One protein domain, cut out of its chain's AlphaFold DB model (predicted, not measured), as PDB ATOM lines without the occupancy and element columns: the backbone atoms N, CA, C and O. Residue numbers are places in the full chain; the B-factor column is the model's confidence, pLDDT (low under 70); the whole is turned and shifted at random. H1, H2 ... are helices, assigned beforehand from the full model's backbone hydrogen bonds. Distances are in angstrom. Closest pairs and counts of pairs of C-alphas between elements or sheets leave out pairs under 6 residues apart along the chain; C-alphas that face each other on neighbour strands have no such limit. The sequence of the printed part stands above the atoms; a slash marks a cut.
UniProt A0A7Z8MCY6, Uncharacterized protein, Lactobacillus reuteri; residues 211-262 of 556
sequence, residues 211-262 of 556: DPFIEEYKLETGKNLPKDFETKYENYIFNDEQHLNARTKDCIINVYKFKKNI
ATOM      1  N   ASP A 211      51.300  31.470  82.844       56.50
ATOM      2  CA  ASP A 211      51.193  30.023  83.057       56.50
ATOM      3  C   ASP A 211      50.006  29.454  82.244       56.50
ATOM      4  O   ASP A 211      48.853  29.817  82.515       56.50
ATOM      5  N   PRO A 212      50.240  28.564  81.258       56.69
ATOM      6  CA  PRO A 212      49.207  28.116  80.320       56.69
ATOM      7  C   PRO A 212      48.036  27.415  81.017       56.69
ATOM      8  O   PRO A 212      46.891  27.517  80.574       56.69
ATOM      9  N   PHE A 213      48.275  26.779  82.168       68.75
ATOM     10  CA  PHE A 213      47.207  26.144  82.931       68.75
ATOM     11  C   PHE A 213      46.303  27.168  83.647       68.75
ATOM     12  O   PHE A 213      45.144  26.872  83.949       68.75
ATOM     13  N   ILE A 214      46.814  28.368  83.953       72.06
ATOM     14  CA  ILE A 214      46.045  29.452  84.583       72.06
ATOM     15  C   ILE A 214      45.116  30.114  83.560       72.06
ATOM     16  O   ILE A 214      43.966  30.408  83.895       72.06
ATOM     17  N   GLU A 215      45.568  30.322  82.323       71.75
ATOM     18  CA  GLU A 215      44.692  30.829  81.256       71.75
ATOM     19  C   GLU A 215      43.608  29.836  80.896       71.75
ATOM     20  O   GLU A 215      42.437  30.205  80.796       71.75
ATOM     21  N   GLU A 216      43.958  28.559  80.792       72.00
ATOM     22  CA  GLU A 216      42.962  27.541  80.513       72.00
ATOM     23  C   GLU A 216      41.915  27.449  81.634       72.00
ATOM     24  O   GLU A 216      40.720  27.358  81.356       72.00
ATOM     25  N   TYR A 217      42.312  27.619  82.901       83.00
ATOM     26  CA  TYR A 217      41.351  27.736  83.999       83.00
ATOM     27  C   TYR A 217      40.379  28.909  83.810       83.00
ATOM     28  O   TYR A 217      39.174  28.761  84.050       83.00
ATOM     29  N   LYS A 218      40.878  30.087  83.410       80.50
ATOM     30  CA  LYS A 218      40.039  31.273  83.166       80.50
ATOM     31  C   LYS A 218      39.055  31.015  82.027       80.50
ATOM     32  O   LYS A 218      37.872  31.322  82.184       80.50
ATOM     33  N   LEU A 219      39.534  30.421  80.933       80.25
ATOM     34  CA  LEU A 219      38.732  30.082  79.757       80.25
ATOM     35  C   LEU A 219      37.635  29.065  80.094       80.25
ATOM     36  O   LEU A 219      36.471  29.310  79.788       80.25
ATOM     37  N   GLU A 220      37.968  27.965  80.776       80.75
ATOM     38  CA  GLU A 220      37.001  26.896  81.068       80.75
ATOM     39  C   GLU A 220      35.979  27.270  82.138       80.75
ATOM     40  O   GLU A 220      34.824  26.846  82.087       80.75
ATOM     41  N   THR A 221      36.391  28.049  83.139       82.19
ATOM     42  CA  THR A 221      35.507  28.385  84.262       82.19
ATOM     43  C   THR A 221      34.789  29.720  84.093       82.19
ATOM     44  O   THR A 221      33.883  30.019  84.875       82.19
ATOM     45  N   GLY A 222      35.196  30.543  83.119       80.38
ATOM     46  CA  GLY A 222      34.708  31.912  82.929       80.38
ATOM     47  C   GLY A 222      35.006  32.839  84.114       80.38
ATOM     48  O   GLY A 222      34.359  33.877  84.274       80.38
ATOM     49  N   LYS A 223      35.931  32.455  85.004       80.94
ATOM     50  CA  LYS A 223      36.239  33.203  86.228       80.94
ATOM     51  C   LYS A 223      37.378  34.183  85.995       80.94
ATOM     52  O   LYS A 223      38.486  33.799  85.641       80.94
ATOM     53  N   ASN A 224      37.132  35.443  86.340       78.94
ATOM     54  CA  ASN A 224      38.189  36.442  86.434       78.94
ATOM     55  C   ASN A 224      39.033  36.205  87.690       78.94
ATOM     56  O   ASN A 224      38.505  36.169  88.808       78.94
ATOM     57  N   LEU A 225      40.346  36.080  87.508       81.94
ATOM     58  CA  LEU A 225      41.299  36.007  88.613       81.94
ATOM     59  C   LEU A 225      41.666  37.423  89.107       81.94
ATOM     60  O   LEU A 225      41.651  38.374  88.322       81.94
ATOM     61  N   PRO A 226      41.981  37.599  90.404       80.19
ATOM     62  CA  PRO A 226      42.522  38.851  90.935       80.19
ATOM     63  C   PRO A 226      43.768  39.328  90.170       80.19
ATOM     64  O   PRO A 226      44.566  38.510  89.724       80.19
ATOM     65  N   LYS A 227      43.985  40.648  90.089       76.69
ATOM     66  CA  LYS A 227      45.167  41.234  89.419       76.69
ATOM     67  C   LYS A 227      46.510  40.773  90.002       76.69
ATOM     68  O   LYS A 227      47.507  40.793  89.303       76.69
ATOM     69  N   ASP A 228      46.530  40.374  91.270       77.12
ATOM     70  CA  ASP A 228      47.703  39.881  91.998       77.12
ATOM     71  C   ASP A 228      47.654  38.359  92.232       77.12
ATOM     72  O   ASP A 228      48.258  37.846  93.176       77.12
ATOM     73  N   PHE A 229      46.892  37.626  91.407       82.44
ATOM     74  CA  PHE A 229      46.664  36.195  91.592       82.44
ATOM     75  C   PHE A 229      47.953  35.376  91.548       82.44
ATOM     76  O   PHE A 229      48.157  34.581  92.456       82.44
ATOM     77  N   GLU A 230      48.820  35.577  90.555       72.88
ATOM     78  CA  GLU A 230      50.071  34.814  90.409       72.88
ATOM     79  C   GLU A 230      50.970  34.973  91.635       72.88
ATOM     80  O   GLU A 230      51.363  33.985  92.247       72.88
ATOM     81  N   THR A 231      51.178  36.209  92.094       73.50
ATOM     82  CA  THR A 231      51.937  36.492  93.320       73.50
ATOM     83  C   THR A 231      51.312  35.819  94.544       73.50
ATOM     84  O   THR A 231      52.013  35.292  95.407       73.50
ATOM     85  N   LYS A 232      49.979  35.806  94.650       78.75
ATOM     86  CA  LYS A 232      49.279  35.137  95.756       78.75
ATOM     87  C   LYS A 232      49.306  33.611  95.647       78.75
ATOM     88  O   LYS A 232      49.350  32.949  96.682       78.75
ATOM     89  N   TYR A 233      49.285  33.066  94.436       77.00
ATOM     90  CA  TYR A 233      49.405  31.641  94.152       77.00
ATOM     91  C   TYR A 233      50.809  31.142  94.506       77.00
ATOM     92  O   TYR A 233      50.946  30.167  95.239       77.00
ATOM     93  N   GLU A 234      51.852  31.870  94.101       71.69
ATOM     94  CA  GLU A 234      53.230  31.596  94.514       71.69
ATOM     95  C   GLU A 234      53.383  31.665  96.033       71.69
ATOM     96  O   GLU A 234      53.895  30.732  96.649       71.69
ATOM     97  N   ASN A 235      52.865  32.722  96.664       72.44
ATOM     98  CA  ASN A 235      52.874  32.828  98.121       72.44
ATOM     99  C   ASN A 235      52.152  31.652  98.791       72.44
ATOM    100  O   ASN A 235      52.610  31.186  99.825       72.44
ATOM    101  N   TYR A 236      51.064  31.144  98.210       77.81
ATOM    102  CA  TYR A 236      50.356  29.975  98.731       77.81
ATOM    103  C   TYR A 236      51.164  28.668  98.628       77.81
ATOM    104  O   TYR A 236      51.027  27.807  99.497       77.81
ATOM    105  N   ILE A 237      51.990  28.506  97.586       71.81
ATOM    106  CA  ILE A 237      52.855  27.329  97.404       71.81
ATOM    107  C   ILE A 237      54.095  27.395  98.308       71.81
ATOM    108  O   ILE A 237      54.455  26.385  98.907       71.81
ATOM    109  N   PHE A 238      54.744  28.559  98.429       67.25
ATOM    110  CA  PHE A 238      56.057  28.682  99.083       67.25
ATOM    111  C   PHE A 238      56.013  29.180 100.539       67.25
ATOM    112  O   PHE A 238      56.898  28.832 101.334       67.25
ATOM    113  N   ASN A 239      55.003  29.969 100.911       69.62
ATOM    114  CA  ASN A 239      54.902  30.604 102.226       69.62
ATOM    115  C   ASN A 239      53.740  30.007 103.039       69.62
ATOM    116  O   ASN A 239      52.668  29.713 102.511       69.62
ATOM    117  N   ASP A 240      53.942  29.840 104.350       56.72
ATOM    118  CA  ASP A 240      52.842  29.489 105.253       56.72
ATOM    119  C   ASP A 240      51.812  30.627 105.259       56.72
ATOM    120  O   ASP A 240      52.195  31.794 105.259       56.72
ATOM    121  N   GLU A 241      50.517  30.281 105.210       61.78
ATOM    122  CA  GLU A 241      49.357  31.152 104.924       61.78
ATOM    123  C   GLU A 241      49.233  32.408 105.810       61.78
ATOM    124  O   GLU A 241      48.323  32.538 106.632       61.78
ATOM    125  N   GLN A 242      50.096  33.393 105.619       56.34
ATOM    126  CA  GLN A 242      50.010  34.653 106.337       56.34
ATOM    127  C   GLN A 242      49.263  35.659 105.452       56.34
ATOM    128  O   GLN A 242      49.825  36.307 104.576       56.34
ATOM    129  N   HIS A 243      47.948  35.752 105.705       62.72
ATOM    130  CA  HIS A 243      47.025  36.822 105.277       62.72
ATOM    131  C   HIS A 243      46.345  36.727 103.892       62.72
ATOM    132  O   HIS A 243      46.081  37.750 103.259       62.72
ATOM    133  N   LEU A 244      45.938  35.536 103.435       69.94
ATOM    134  CA  LEU A 244      44.985  35.425 102.313       69.94
ATOM    135  C   LEU A 244      43.532  35.484 102.812       69.94
ATOM    136  O   LEU A 244      43.142  34.735 103.705       69.94
ATOM    137  N   ASN A 245      42.699  36.342 102.212       82.06
ATOM    138  CA  ASN A 245      41.258  36.323 102.483       82.06
ATOM    139  C   ASN A 245      40.612  35.028 101.941       82.06
ATOM    140  O   ASN A 245      41.093  34.449 100.963       82.06
ATOM    141  N   ALA A 246      39.506  34.590 102.558       82.00
ATOM    142  CA  ALA A 246      38.862  33.304 102.255       82.00
ATOM    143  C   ALA A 246      38.533  33.128 100.762       82.00
ATOM    144  O   ALA A 246      38.864  32.109 100.166       82.00
ATOM    145  N   ARG A 247      37.987  34.171 100.122       82.44
ATOM    146  CA  ARG A 247      37.633  34.152  98.695       82.44
ATOM    147  C   ARG A 247      38.845  33.934  97.784       82.44
ATOM    148  O   ARG A 247      38.742  33.230  96.784       82.44
ATOM    149  N   THR A 248      39.988  34.538  98.109       81.62
ATOM    150  CA  THR A 248      41.212  34.391  97.307       81.62
ATOM    151  C   THR A 248      41.850  33.028  97.527       81.62
ATOM    152  O   THR A 248      42.274  32.394  96.563       81.62
ATOM    153  N   LYS A 249      41.850  32.541  98.772       83.38
ATOM    154  CA  LYS A 249      42.315  31.194  99.115       83.38
ATOM    155  C   LYS A 249      41.503  30.115  98.392       83.38
ATOM    156  O   LYS A 249      42.096  29.226  97.790       83.38
ATOM    157  N   ASP A 250      40.175  30.232  98.362       86.75
ATOM    158  CA  ASP A 250      39.315  29.308  97.609       86.75
ATOM    159  C   ASP A 250      39.606  29.348  96.104       86.75
ATOM    160  O   ASP A 250      39.649  28.307  95.448       86.75
ATOM    161  N   CYS A 251      39.845  30.535  95.539       86.06
ATOM    162  CA  CYS A 251      40.211  30.663  94.129       86.06
ATOM    163  C   CYS A 251      41.541  29.960  93.822       86.06
ATOM    164  O   CYS A 251      41.618  29.192  92.868       86.06
ATOM    165  N   ILE A 252      42.556  30.169  94.665       86.19
ATOM    166  CA  ILE A 252      43.874  29.533  94.542       86.19
ATOM    167  C   ILE A 252      43.761  28.010  94.653       86.19
ATOM    168  O   ILE A 252      44.310  27.300  93.815       86.19
ATOM    169  N   ILE A 253      43.001  27.497  95.626       86.88
ATOM    170  CA  ILE A 253      42.780  26.054  95.798       86.88
ATOM    171  C   ILE A 253      42.100  25.446  94.566       86.88
ATOM    172  O   ILE A 253      42.444  24.335  94.165       86.88
ATOM    173  N   ASN A 254      41.144  26.150  93.960       88.50
ATOM    174  CA  ASN A 254      40.458  25.663  92.767       88.50
ATOM    175  C   ASN A 254      41.390  25.601  91.550       88.50
ATOM    176  O   ASN A 254      41.366  24.595  90.847       88.50
ATOM    177  N   VAL A 255      42.232  26.618  91.333       86.94
ATOM    178  CA  VAL A 255      43.254  26.598  90.270       86.94
ATOM    179  C   VAL A 255      44.280  25.497  90.532       86.94
ATOM    180  O   VAL A 255      44.549  24.690  89.653       86.94
ATOM    181  N   TYR A 256      44.779  25.376  91.762       83.88
ATOM    182  CA  TYR A 256      45.728  24.328  92.145       83.88
ATOM    183  C   TYR A 256      45.178  22.914  91.881       83.88
ATOM    184  O   TYR A 256      45.856  22.066  91.302       83.88
ATOM    185  N   LYS A 257      43.914  22.656  92.249       85.19
ATOM    186  CA  LYS A 257      43.236  21.382  91.955       85.19
ATOM    187  C   LYS A 257      43.015  21.162  90.460       85.19
ATOM    188  O   LYS A 257      43.086  20.022  90.014       85.19
ATOM    189  N   PHE A 258      42.725  22.220  89.710       85.06
ATOM    190  CA  PHE A 258      42.567  22.162  88.260       85.06
ATOM    191  C   PHE A 258      43.880  21.755  87.586       85.06
ATOM    192  O   PHE A 258      43.917  20.728  86.914       85.06
ATOM    193  N   LYS A 259      44.980  22.461  87.887       81.62
ATOM    194  CA  LYS A 259      46.320  22.184  87.345       81.62
ATOM    195  C   LYS A 259      46.774  20.740  87.570       81.62
ATOM    196  O   LYS A 259      47.291  20.111  86.654       81.62
ATOM    197  N   LYS A 260      46.533  20.180  88.764       80.25
ATOM    198  CA  LYS A 260      46.909  18.789  89.092       80.25
ATOM    199  C   LYS A 260      46.187  17.714  88.265       80.25
ATOM    200  O   LYS A 260      46.615  16.564  88.285       80.25
ATOM    201  N   ASN A 261      45.097  18.056  87.578       75.69
ATOM    202  CA  ASN A 261      44.289  17.108  86.808       75.69
ATOM    203  C   ASN A 261      44.400  17.305  85.289       75.69
ATOM    204  O   ASN A 261      43.625  16.698  84.553       75.69
ATOM    205  N   ILE A 262      45.345  18.126  84.825       77.62
ATOM    206  CA  ILE A 262      45.535  18.422  83.403       77.62
ATOM    207  C   ILE A 262      46.843  17.826  82.924       77.62
ATOM    208  O   ILE A 262      47.877  17.940  83.584       77.62
TER     209      ILE A 262
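AT A GLANCE: This is residues 211 to 262 of the 556 residues of an uncharacterized protein of Lactobacillus reuteri (UniProt A0A7Z8MCY6). Three helices are set at large angles to one another, with the longest, H3, joining the other two: H2 crosses H3 near its middle, about perpendicular to it, and H1 packs on the last turns of H3. H1 and H2 do not meet, and the link of residues 239 to 245 loops round between the end of H2 and the start of H3 at one end of the longest axis, with the end of H1 at the other. The printed part has 52 residues with three named helices, in the order H1, H2, H3, and no named strand; the class is all helix. The whole is compact, with a radius of gyration of the C-alphas of 10.6 A, and only just elongated, with spans of 29 by 19 by 16 A.

IN THESE COORDINATES: The printed part begins at Asp 211. H1 follows with residues 212 to 221, from C-alpha 212 at (49.207, 28.116, 80.320) to C-alpha 221, 14.3 A on. After residues 222 to 228 comes H2, residues 229 to 238, which begins with C-alpha 229 at (46.664, 36.195, 91.592) and is 14.2 A long from first to last C-alpha. Residues 239 to 245 then join it to H3, residues 246 to 259, which is 20.0 A from first to last C-alpha and ends with C-alpha 259 at (46.320, 22.184, 87.345). Residues 260 to 262 follow H3.

HOW THE PARTS SIT: H1 and H3 touch, H3 with residues 255 to 259 alone. Their closest C-alphas are those of Phe 213 and Lys 259, 6.0 A apart. The two helices run opposite ways at a steep tilt of 68 degrees, only just short of about perpendicular. H2 and H3 touch, H3 with residue 252 alone. Their closest C-alphas are those of Tyr 233 and Ile 252, 5.9 A apart. Their lines are about perpendicular, at 79 degrees, and their centres are 10.4 A apart. H1 and H2 are apart. In H1, H2 and H3 every pair of O of residue i and N of residue i+4 is within hydrogen-bond range.

THE WHOLE: The two C-alphas farthest apart are those of Glu 220, in H1, and Gln 242, in the link from H2 to H3, at 29.5 A. The first and last printed C-alphas, of Asp 211 and Ile 262, are 12.9 A apart. The printed part has no cut. The links from H1 to H2 and from H2 to H3 are both short, with 7 residues each. The mean pLDDT of the printed part is 76.6. The model's confidence is low, under 70, at residues 211 to 213 and 238 to 244.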